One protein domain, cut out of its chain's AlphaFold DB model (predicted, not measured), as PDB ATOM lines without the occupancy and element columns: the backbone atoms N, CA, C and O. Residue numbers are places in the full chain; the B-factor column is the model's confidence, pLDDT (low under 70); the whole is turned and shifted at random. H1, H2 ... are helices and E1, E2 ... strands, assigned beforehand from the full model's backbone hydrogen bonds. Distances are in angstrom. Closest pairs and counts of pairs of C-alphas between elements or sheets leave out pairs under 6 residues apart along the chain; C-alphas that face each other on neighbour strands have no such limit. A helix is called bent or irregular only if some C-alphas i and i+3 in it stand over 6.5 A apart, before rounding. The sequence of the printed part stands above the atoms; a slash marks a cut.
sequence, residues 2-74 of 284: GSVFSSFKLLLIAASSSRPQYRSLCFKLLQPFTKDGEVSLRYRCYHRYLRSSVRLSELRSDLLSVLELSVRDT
ATOM      1  N   GLY A   2     191.697 190.712  85.330       69.94
ATOM      2  CA  GLY A   2     192.486 190.583  86.563       69.94
ATOM      3  C   GLY A   2     192.182 191.700  87.567       69.94
ATOM      4  O   GLY A   2     191.338 192.555  87.308       69.94
ATOM      5  N   SER A   3     192.851 191.692  88.722       86.94
ATOM      6  CA  SER A   3     192.755 192.807  89.675       86.94
ATOM      7  C   SER A   3     193.412 194.055  89.078       86.94
ATOM      8  O   SER A   3     194.570 193.976  88.669       86.94
ATOM      9  N   VAL A   4     192.723 195.204  89.078       90.06
ATOM     10  CA  VAL A   4     193.274 196.496  88.608       90.06
ATOM     11  C   VAL A   4     194.613 196.797  89.288       90.06
ATOM     12  O   VAL A   4     195.574 197.193  88.633       90.06
ATOM     13  N   PHE A   5     194.722 196.495  90.586       92.88
ATOM     14  CA  PHE A   5     195.972 196.639  91.330       92.88
ATOM     15  C   PHE A   5     197.082 195.719  90.817       92.88
ATOM     16  O   PHE A   5     198.238 196.122  90.780       92.88
ATOM     17  N   SER A   6     196.773 194.485  90.415       93.50
ATOM     18  CA  SER A   6     197.783 193.576  89.856       93.50
ATOM     19  C   SER A   6     198.233 194.005  88.463       93.50
ATOM     20  O   SER A   6     199.425 193.931  88.181       93.50
ATOM     21  N   SER A   7     197.323 194.526  87.637       93.25
ATOM     22  CA  SER A   7     197.681 195.147  86.358       93.25
ATOM     23  C   SER A   7     198.603 196.350  86.559       93.25
ATOM     24  O   SER A   7     199.626 196.437  85.890       93.25
ATOM     25  N   PHE A   8     198.300 197.228  87.522       95.88
ATOM     26  CA  PHE A   8     199.154 198.372  87.859       95.88
ATOM     27  C   PHE A   8     200.560 197.942  88.306       95.88
ATOM     28  O   PHE A   8     201.552 198.451  87.786       95.88
ATOM     29  N   LYS A   9     200.661 196.953  89.208       96.56
ATOM     30  CA  LYS A   9     201.951 196.387  89.642       96.56
ATOM     31  C   LYS A   9     202.755 195.836  88.465       96.56
ATOM     32  O   LYS A   9     203.930 196.161  88.340       96.56
ATOM     33  N   LEU A  10     202.132 195.044  87.589       95.06
ATOM     34  CA  LEU A  10     202.793 194.502  86.396       95.06
ATOM     35  C   LEU A  10     203.282 195.601  85.454       95.06
ATOM     36  O   LEU A  10     204.376 195.490  84.909       95.06
ATOM     37  N   LEU A  11     202.510 196.678  85.303       96.31
ATOM     38  CA  LEU A  11     202.897 197.837  84.503       96.31
ATOM     39  C   LEU A  11     204.140 198.525  85.084       96.31
ATOM     40  O   LEU A  11     205.073 198.817  84.342       96.31
ATOM     41  N   LEU A  12     204.192 198.720  86.406       97.06
ATOM     42  CA  LEU A  12     205.374 199.261  87.085       97.06
ATOM     43  C   LEU A  12     206.594 198.344  86.942       97.06
ATOM     44  O   LEU A  12     207.696 198.830  86.689       97.06
ATOM     45  N   ILE A  13     206.403 197.029  87.070       96.31
ATOM     46  CA  ILE A  13     207.465 196.031  86.890       96.31
ATOM     47  C   ILE A  13     208.005 196.090  85.453       96.31
ATOM     48  O   ILE A  13     209.209 196.252  85.256       96.31
ATOM     49  N   ALA A  14     207.127 196.063  84.447       95.81
ATOM     50  CA  ALA A  14     207.508 196.158  83.040       95.81
ATOM     51  C   ALA A  14     208.190 197.495  82.705       95.81
ATOM     52  O   ALA A  14     209.188 197.524  81.979       95.81
ATOM     53  N   ALA A  15     207.700 198.604  83.263       96.19
ATOM     54  CA  ALA A  15     208.322 199.917  83.119       96.19
ATOM     55  C   ALA A  15     209.725 199.953  83.746       96.19
ATOM     56  O   ALA A  15     210.646 200.483  83.129       96.19
ATOM     57  N   SER A  16     209.916 199.331  84.916       95.12
ATOM     58  CA  SER A  16     211.222 199.272  85.588       95.12
ATOM     59  C   SER A  16     212.288 198.536  84.765       95.12
ATOM     60  O   SER A  16     213.458 198.918  84.809       95.12
ATOM     61  N   SER A  17     211.877 197.537  83.974       92.00
ATOM     62  CA  SER A  17     212.756 196.752  83.097       92.00
ATOM     63  C   SER A  17     212.990 197.415  81.736       92.00
ATOM     64  O   SER A  17     214.091 197.346  81.200       92.00
ATOM     65  N   SER A  18     211.973 198.072  81.167       94.31
ATOM     66  CA  SER A  18     212.038 198.660  79.816       94.31
ATOM     67  C   SER A  18     212.516 200.115  79.779       94.31
ATOM     68  O   SER A  18     212.934 200.597  78.725       94.31
ATOM     69  N   ARG A  19     212.458 200.840  80.905       95.69
ATOM     70  CA  ARG A  19     212.830 202.260  81.007       95.69
ATOM     71  C   ARG A  19     213.834 202.482  82.148       95.69
ATOM     72  O   ARG A  19     213.434 202.901  83.237       95.69
ATOM     73  N   PRO A  20     215.145 202.285  81.906       94.00
ATOM     74  CA  PRO A  20     216.181 202.407  82.938       94.00
ATOM     75  C   PRO A  20     216.147 203.739  83.705       94.00
ATOM     76  O   PRO A  20     216.304 203.747  84.923       94.00
ATOM     77  N   GLN A  21     215.844 204.847  83.020       97.19
ATOM     78  CA  GLN A  21     215.740 206.184  83.622       97.19
ATOM     79  C   GLN A  21     214.637 206.313  84.689       97.19
ATOM     80  O   GLN A  21     214.763 207.115  85.610       97.19
ATOM     81  N   TYR A  22     213.570 205.510  84.605       96.31
ATOM     82  CA  TYR A  22     212.462 205.522  85.568       96.31
ATOM     83  C   TYR A  22     212.536 204.376  86.575       96.31
ATOM     84  O   TYR A  22     211.687 204.290  87.459       96.31
ATOM     85  N   ARG A  23     213.558 203.516  86.490       95.31
ATOM     86  CA  ARG A  23     213.685 202.313  87.320       95.31
ATOM     87  C   ARG A  23     213.549 202.625  88.811       95.31
ATOM     88  O   ARG A  23     212.730 202.009  89.485       95.31
ATOM     89  N   SER A  24     214.283 203.621  89.313       96.56
ATOM     90  CA  SER A  24     214.223 204.038  90.725       96.56
ATOM     91  C   SER A  24     212.822 204.498  91.148       96.56
ATOM     92  O   SER A  24     212.330 204.101  92.204       96.56
ATOM     93  N   LEU A  25     212.138 205.274  90.299       97.38
ATOM     94  CA  LEU A  25     210.766 205.712  90.553       97.38
ATOM     95  C   LEU A  25     209.797 204.523  90.582       97.38
ATOM     96  O   LEU A  25     209.019 204.399  91.524       97.38
ATOM     97  N   CYS A  26     209.870 203.622  89.599       97.50
ATOM     98  CA  CYS A  26     209.036 202.422  89.555       97.50
ATOM     99  C   CYS A  26     209.227 201.548  90.802       97.50
ATOM    100  O   CYS A  26     208.239 201.101  91.377       97.50
ATOM    101  N   PHE A  27     210.466 201.358  91.272       96.06
ATOM    102  CA  PHE A  27     210.729 200.616  92.511       96.06
ATOM    103  C   PHE A  27     210.145 201.302  93.748       96.06
ATOM    104  O   PHE A  27     209.537 200.627  94.578       96.06
ATOM    105  N   LYS A  28     210.256 202.634  93.859       97.12
ATOM    106  CA  LYS A  28     209.607 203.390  94.945       97.12
ATOM    107  C   LYS A  28     208.089 203.209  94.930       97.12
ATOM    108  O   LYS A  28     207.492 203.014  95.981       97.12
ATOM    109  N   LEU A  29     207.476 203.217  93.746       97.56
ATOM    110  CA  LEU A  29     206.036 202.994  93.582       97.56
ATOM    111  C   LEU A  29     205.615 201.537  93.837       97.56
ATOM    112  O   LEU A  29     204.469 201.293  94.207       97.56
ATOM    113  N   LEU A  30     206.520 200.572  93.657       96.75
ATOM    114  CA  LEU A  30     206.278 199.161  93.972       96.75
ATOM    115  C   LEU A  30     206.412 198.848  95.464       96.75
ATOM    116  O   LEU A  30     205.775 197.907  95.925       96.75
ATOM    117  N   GLN A  31     207.197 199.627  96.215       96.69
ATOM    118  CA  GLN A  31     207.532 199.358  97.617       96.69
ATOM    119  C   GLN A  31     206.314 199.096  98.531       96.69
ATOM    120  O   GLN A  31     206.379 198.123  99.282       96.69
ATOM    121  N   PRO A  32     205.175 199.813  98.423       97.31
ATOM    122  CA  PRO A  32     203.972 199.510  99.209       97.31
ATOM    123  C   PRO A  32     203.343 198.137  98.918       97.31
ATOM    124  O   PRO A  32     202.525 197.642  99.691       97.31
ATOM    125  N   PHE A  33     203.685 197.525  97.783       96.44
ATOM    126  CA  PHE A  33     203.185 196.222  97.343       96.44
ATOM    127  C   PHE A  33     204.216 195.102  97.485       96.44
ATOM    128  O   PHE A  33     203.899 193.958  97.138       96.44
ATOM    129  N   THR A  34     205.422 195.431  97.953       97.50
ATOM    130  CA  THR A  34     206.518 194.489  98.133       97.50
ATOM    131  C   THR A  34     206.479 193.924  99.543       97.50
ATOM    132  O   THR A  34     206.547 194.667 100.521       97.50
ATOM    133  N   LYS A  35     206.424 192.600  99.653       97.12
ATOM    134  CA  LYS A  35     206.565 191.878 100.917       97.12
ATOM    135  C   LYS A  35     207.645 190.820 100.747       97.12
ATOM    136  O   LYS A  35     207.606 190.076  99.774       97.12
ATOM    137  N   ASP A  36     208.612 190.794 101.660       96.44
ATOM    138  CA  ASP A  36     209.725 189.832 101.651       96.44
ATOM    139  C   ASP A  36     210.498 189.812 100.315       96.44
ATOM    140  O   ASP A  36     210.919 188.770  99.827       96.44
ATOM    141  N   GLY A  37     210.657 190.986  99.690       96.81
ATOM    142  CA  GLY A  37     211.340 191.118  98.398       96.81
ATOM    143  C   GLY A  37     210.521 190.655  97.188       96.81
ATOM    144  O   GLY A  37     211.072 190.539  96.095       96.81
ATOM    145  N   GLU A  38     209.219 190.422  97.343       98.00
ATOM    146  CA  GLU A  38     208.341 189.948  96.275       98.00
ATOM    147  C   GLU A  38     207.112 190.832  96.074       98.00
ATOM    148  O   GLU A  38     206.558 191.400  97.018       98.00
ATOM    149  N   VAL A  39     206.619 190.879  94.836       97.81
ATOM    150  CA  VAL A  39     205.378 191.570  94.474       97.81
ATOM    151  C   VAL A  39     204.308 190.539  94.137       97.81
ATOM    152  O   VAL A  39     204.403 189.827  93.140       97.81
ATOM    153  N   SER A  40     203.258 190.470  94.958       97.38
ATOM    154  CA  SER A  40     202.138 189.547  94.735       97.38
ATOM    155  C   SER A  40     201.196 190.019  93.623       97.38
ATOM    156  O   SER A  40     200.732 191.173  93.604       97.38
ATOM    157  N   LEU A  41     200.838 189.078  92.756       96.75
ATOM    158  CA  LEU A  41     199.982 189.227  91.591       96.75
ATOM    159  C   LEU A  41     198.735 188.348  91.728       96.75
ATOM    160  O   LEU A  41     198.797 187.189  92.129       96.75
ATOM    161  N   ARG A  42     197.579 188.903  91.365       96.44
ATOM    162  CA  ARG A  42     196.316 188.180  91.225       96.44
ATOM    163  C   ARG A  42     195.793 188.392  89.817       96.44
ATOM    164  O   ARG A  42     195.441 189.510  89.433       96.44
ATOM    165  N   TYR A  43     195.690 187.310  89.068       94.38
ATOM    166  CA  TYR A  43     195.266 187.338  87.677       94.38
ATOM    167  C   TYR A  43     194.156 186.320  87.445       94.38
ATOM    168  O   TYR A  43     193.868 185.470  88.287       94.38
ATOM    169  N   ARG A  44     193.459 186.473  86.322       92.94
ATOM    170  CA  ARG A  44     192.442 185.521  85.888       92.94
ATOM    171  C   ARG A  44     193.013 184.743  84.716       92.94
ATOM    172  O   ARG A  44     193.437 185.361  83.746       92.94
ATOM    173  N   CYS A  45     192.997 183.425  84.824       93.38
ATOM    174  CA  CYS A  45     193.378 182.507  83.763       93.38
ATOM    175  C   CYS A  45     192.175 181.597  83.516       93.38
ATOM    176  O   CYS A  45     191.657 180.990  84.456       93.38
ATOM    177  N   TYR A  46     191.662 181.594  82.285       92.19
ATOM    178  CA  TYR A  46     190.382 180.966  81.950       92.19
ATOM    179  C   TYR A  46     189.259 181.403  82.925       92.19
ATOM    180  O   TYR A  46     188.973 182.600  83.093       92.19
ATOM    181  N   HIS A  47     188.632 180.445  83.606       89.50
ATOM    182  CA  HIS A  47     187.541 180.677  84.555       89.50
ATOM    183  C   HIS A  47     188.001 180.774  86.019       89.50
ATOM    184  O   HIS A  47     187.162 180.950  86.899       89.50
ATOM    185  N   ARG A  48     189.312 180.718  86.299       93.06
ATOM    186  CA  ARG A  48     189.857 180.705  87.665       93.06
ATOM    187  C   ARG A  48     190.671 181.960  87.978       93.06
ATOM    188  O   ARG A  48     191.350 182.530  87.123       93.06
ATOM    189  N   TYR A  49     190.590 182.406  89.230       94.75
ATOM    190  CA  TYR A  49     191.519 183.395  89.770       94.75
ATOM    191  C   TYR A  49     192.728 182.674  90.341       94.75
ATOM    192  O   TYR A  49     192.570 181.793  91.181       94.75
ATOM    193  N   LEU A  50     193.909 183.100  89.913       96.44
ATOM    194  CA  LEU A  50     195.181 182.573  90.373       96.44
ATOM    195  C   LEU A  50     195.960 183.651  91.118       96.44
ATOM    196  O   LEU A  50     195.788 184.856  90.884       96.44
ATOM    197  N   ARG A  51     196.815 183.196  92.027       97.62
ATOM    198  CA  ARG A  51     197.761 184.020  92.778       97.62
ATOM    199  C   ARG A  51     199.180 183.580  92.446       97.62
ATOM    200  O   ARG A  51     199.478 182.395  92.469       97.62
ATOM    201  N   SER A  52     200.049 184.534  92.174       97.75
ATOM    202  CA  SER A  52     201.485 184.310  92.032       97.75
ATOM    203  C   SER A  52     202.234 185.495  92.627       97.75
ATOM    204  O   SER A  52     201.632 186.463  93.103       97.75
ATOM    205  N   SER A  53     203.550 185.444  92.613       97.75
ATOM    206  CA  SER A  53     204.412 186.570  92.917       97.75
ATOM    207  C   SER A  53     205.640 186.547  92.021       97.75
ATOM    208  O   SER A  53     205.996 185.521  91.445       97.75
ATOM    209  N   VAL A  54     206.248 187.719  91.879       97.38
ATOM    210  CA  VAL A  54     207.534 187.885  91.204       97.38
ATOM    211  C   VAL A  54     208.551 188.429  92.195       97.38
ATOM    212  O   VAL A  54     208.228 189.294  93.019       97.38
ATOM    213  N   ARG A  55     209.769 187.907  92.131       97.44
ATOM    214  CA  ARG A  55     210.873 188.240  93.029       97.44
ATOM    215  C   ARG A  55     211.583 189.477  92.501       97.44
ATOM    216  O   ARG A  55     211.960 189.529  91.335       97.44
ATOM    217  N   LEU A  56     211.813 190.480  93.347       95.62
ATOM    218  CA  LEU A  56     212.544 191.680  92.925       95.62
ATOM    219  C   LEU A  56     214.016 191.387  92.600       95.62
ATOM    220  O   LEU A  56     214.599 192.084  91.773       95.62
ATOM    221  N   SER A  57     214.602 190.356  93.218       93.88
ATOM    222  CA  SER A  57     215.965 189.892  92.932       93.88
ATOM    223  C   SER A  57     216.096 189.182  91.581       93.88
ATOM    224  O   SER A  57     217.186 189.167  91.028       93.88
ATOM    225  N   GLU A  58     215.004 188.633  91.040       94.44
ATOM    226  CA  GLU A  58     214.951 187.885  89.767       94.44
ATOM    227  C   GLU A  58     213.944 188.546  88.805       94.44
ATOM    228  O   GLU A  58     213.317 187.898  87.968       94.44
ATOM    229  N   LEU A  59     213.740 189.862  88.950       93.88
ATOM    230  CA  LEU A  59     212.588 190.563  88.375       93.88
ATOM    231  C   LEU A  59     212.500 190.425  86.858       93.88
ATOM    232  O   LEU A  59     211.404 190.358  86.307       93.88
ATOM    233  N   ARG A  60     213.652 190.413  86.184       92.44
ATOM    234  CA  ARG A  60     213.729 190.272  84.731       92.44
ATOM    235  C   ARG A  60     213.231 188.896  84.293       92.44
ATOM    236  O   ARG A  60     212.380 188.829  83.411       92.44
ATOM    237  N   SER A  61     213.746 187.845  84.922       92.94
ATOM    238  CA  SER A  61     213.430 186.449  84.629       92.94
ATOM    239  C   SER A  61     211.968 186.134  84.932       92.94
ATOM    240  O   SER A  61     211.238 185.677  84.057       92.94
ATOM    241  N   ASP A  62     211.500 186.499  86.127       96.38
ATOM    242  CA  ASP A  62     210.115 186.267  86.541       96.38
ATOM    243  C   ASP A  62     209.123 187.060  85.664       96.38
ATOM    244  O   ASP A  62     208.060 186.548  85.301       96.38
ATOM    245  N   LEU A  63     209.459 188.303  85.283       95.50
ATOM    246  CA  LEU A  63     208.642 189.094  84.356       95.50
ATOM    247  C   LEU A  63     208.574 188.446  82.971       95.50
ATOM    248  O   LEU A  63     207.498 188.447  82.373       95.50
ATOM    249  N   LEU A  64     209.687 187.923  82.450       94.38
ATOM    250  CA  LEU A  64     209.700 187.275  81.141       94.38
ATOM    251  C   LEU A  64     208.715 186.100  81.113       94.38
ATOM    252  O   LEU A  64     207.837 186.078  80.250       94.38
ATOM    253  N   SER A  65     208.753 185.232  82.125       94.94
ATOM    254  CA  SER A  65     207.827 184.097  82.239       94.94
ATOM    255  C   SER A  65     206.365 184.531  82.353       94.94
ATOM    256  O   SER A  65     205.467 183.904  81.784       94.94
ATOM    257  N   VAL A  66     206.095 185.640  83.055       95.38
ATOM    258  CA  VAL A  66     204.750 186.232  83.087       95.38
ATOM    259  C   VAL A  66     204.320 186.681  81.690       95.38
ATOM    260  O   VAL A  66     203.182 186.413  81.300       95.38
ATOM    261  N   LEU A  67     205.188 187.366  80.942       94.31
ATOM    262  CA  LEU A  67     204.870 187.888  79.610       94.31
ATOM    263  C   LEU A  67     204.674 186.769  78.582       94.31
ATOM    264  O   LEU A  67     203.733 186.833  77.792       94.31
ATOM    265  N   GLU A  68     205.507 185.735  78.611       93.69
ATOM    266  CA  GLU A  68     205.380 184.557  77.746       93.69
ATOM    267  C   GLU A  68     204.017 183.893  77.919       93.69
ATOM    268  O   GLU A  68     203.258 183.745  76.962       93.69
ATOM    269  N   LEU A  69     203.641 183.589  79.159       93.56
ATOM    270  CA  LEU A  69     202.395 182.880  79.426       93.56
ATOM    271  C   LEU A  69     201.150 183.767  79.335       93.56
ATOM    272  O   LEU A  69     200.095 183.275  78.945       93.56
ATOM    273  N   SER A  70     201.241 185.043  79.722       88.50
ATOM    274  CA  SER A  70     200.062 185.918  79.856       88.50
ATOM    275  C   SER A  70     199.810 186.810  78.644       88.50
ATOM    276  O   SER A  70     198.681 187.257  78.457       88.50
ATOM    277  N   VAL A  71     200.849 187.130  77.866       89.69
ATOM    278  CA  VAL A  71     200.756 188.055  76.724       89.69
ATOM    279  C   VAL A  71     200.992 187.326  75.409       89.69
ATOM    280  O   VAL A  71     200.224 187.519  74.473       89.69
ATOM    281  N   ARG A  72     202.032 186.489  75.331       90.44
ATOM    282  CA  ARG A  72     202.368 185.750  74.101       90.44
ATOM    283  C   ARG A  72     201.581 184.452  73.943       90.44
ATOM    284  O   ARG A  72     201.572 183.880  72.858       90.44
ATOM    285  N   ASP A  73     200.906 184.017  75.007       91.56
ATOM    286  CA  ASP A  73     200.181 182.749  75.054       91.56
ATOM    287  C   ASP A  73     201.094 181.550  74.724       91.56
ATOM    288  O   ASP A  73     200.634 180.540  74.190       91.56
ATOM    289  N   THR A  74     202.391 181.649  75.061       93.50
ATOM    290  CA  THR A  74     203.389 180.583  74.866       93.50
ATOM    291  C   THR A  74     202.882 179.288  75.502       93.50
ATOM    292  O   THR A  74     202.218 179.334  76.540       93.50
TER     293      THR A  74
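Overview. This is residues 2 to 74 of the 284 residues of the protein "Methyltransf_21 domain-containing protein" of Acidobacteriales bacterium 59-55 (UniProt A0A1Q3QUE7). A long two-stranded ribbon, the hairpin E1 and E2, has H1 packed on it mainly at E1, while H3 folds back from the end of E2 over both strands. H2 makes a helical hairpin with H1 and reaches E1 with residues 30 to 33. The printed part has 73 residues, with three named helices and two named strands in the order H1, H2, E1, E2, H3; the sheet is antiparallel and the class is mixed, helices and strands. The whole is compact, with a radius of gyration of the C-alphas of 11.9 A, yet elongated, spanning 37 by 24 by 20 A.

Arrangement. E1, residues 38 to 45, and E2, residues 48 to 55, are antiparallel neighbours at 155 degrees; N 41 and O 52 are 2.8 A apart and N 50 and O 43 2.9 A, within hydrogen-bond range. The closest C-alphas of E1 and H1, residues 4 to 18, are those of Leu 41 and Ser 6, 5.2 A apart. H3, residues 56 to 70, comes closest to E2 at the C-alphas of Asp 62 and Val 54, 5.6 A. H1 touches H3 with residues 13 to 17 alone, closest at the C-alphas of Ser 17 and Arg 60, 6.8 A; they run opposite ways at a steep tilt of 67 degrees, only just short of about perpendicular. H2, residues 20 to 33, touches H1, closest at the C-alphas of Arg 23 and Ser 16, 4.3 A, opposite ways at a shallow tilt of 29 degrees. H2 and H3 are apart. Every O i to N i+4 pair is within hydrogen-bond range in H1, against 6 of 10 in H2 and 9 of 11 in H3.

Along the chain. E1 measures 20.9 A and E2 23.0 A. H1 begins at C-alpha 4 (193.274, 196.496, 88.608) and measures 20.8 A. H2 measures 20.4 A and is irregular, with C-alphas 21 and 24 7.6 A apart. H3, 19.0 A long, is irregular, with C-alphas 57 and 60 8.5 A apart, and ends at C-alpha 70 (200.062, 185.918, 79.856).

Size, cuts and confidence. The C-alphas farthest apart, of Gln 21 and His 47, are 38.0 A apart. The printed part has no cut, and the four links are tight. Mean pLDDT of the printed part is 94.6; residue 2 alone is under 70.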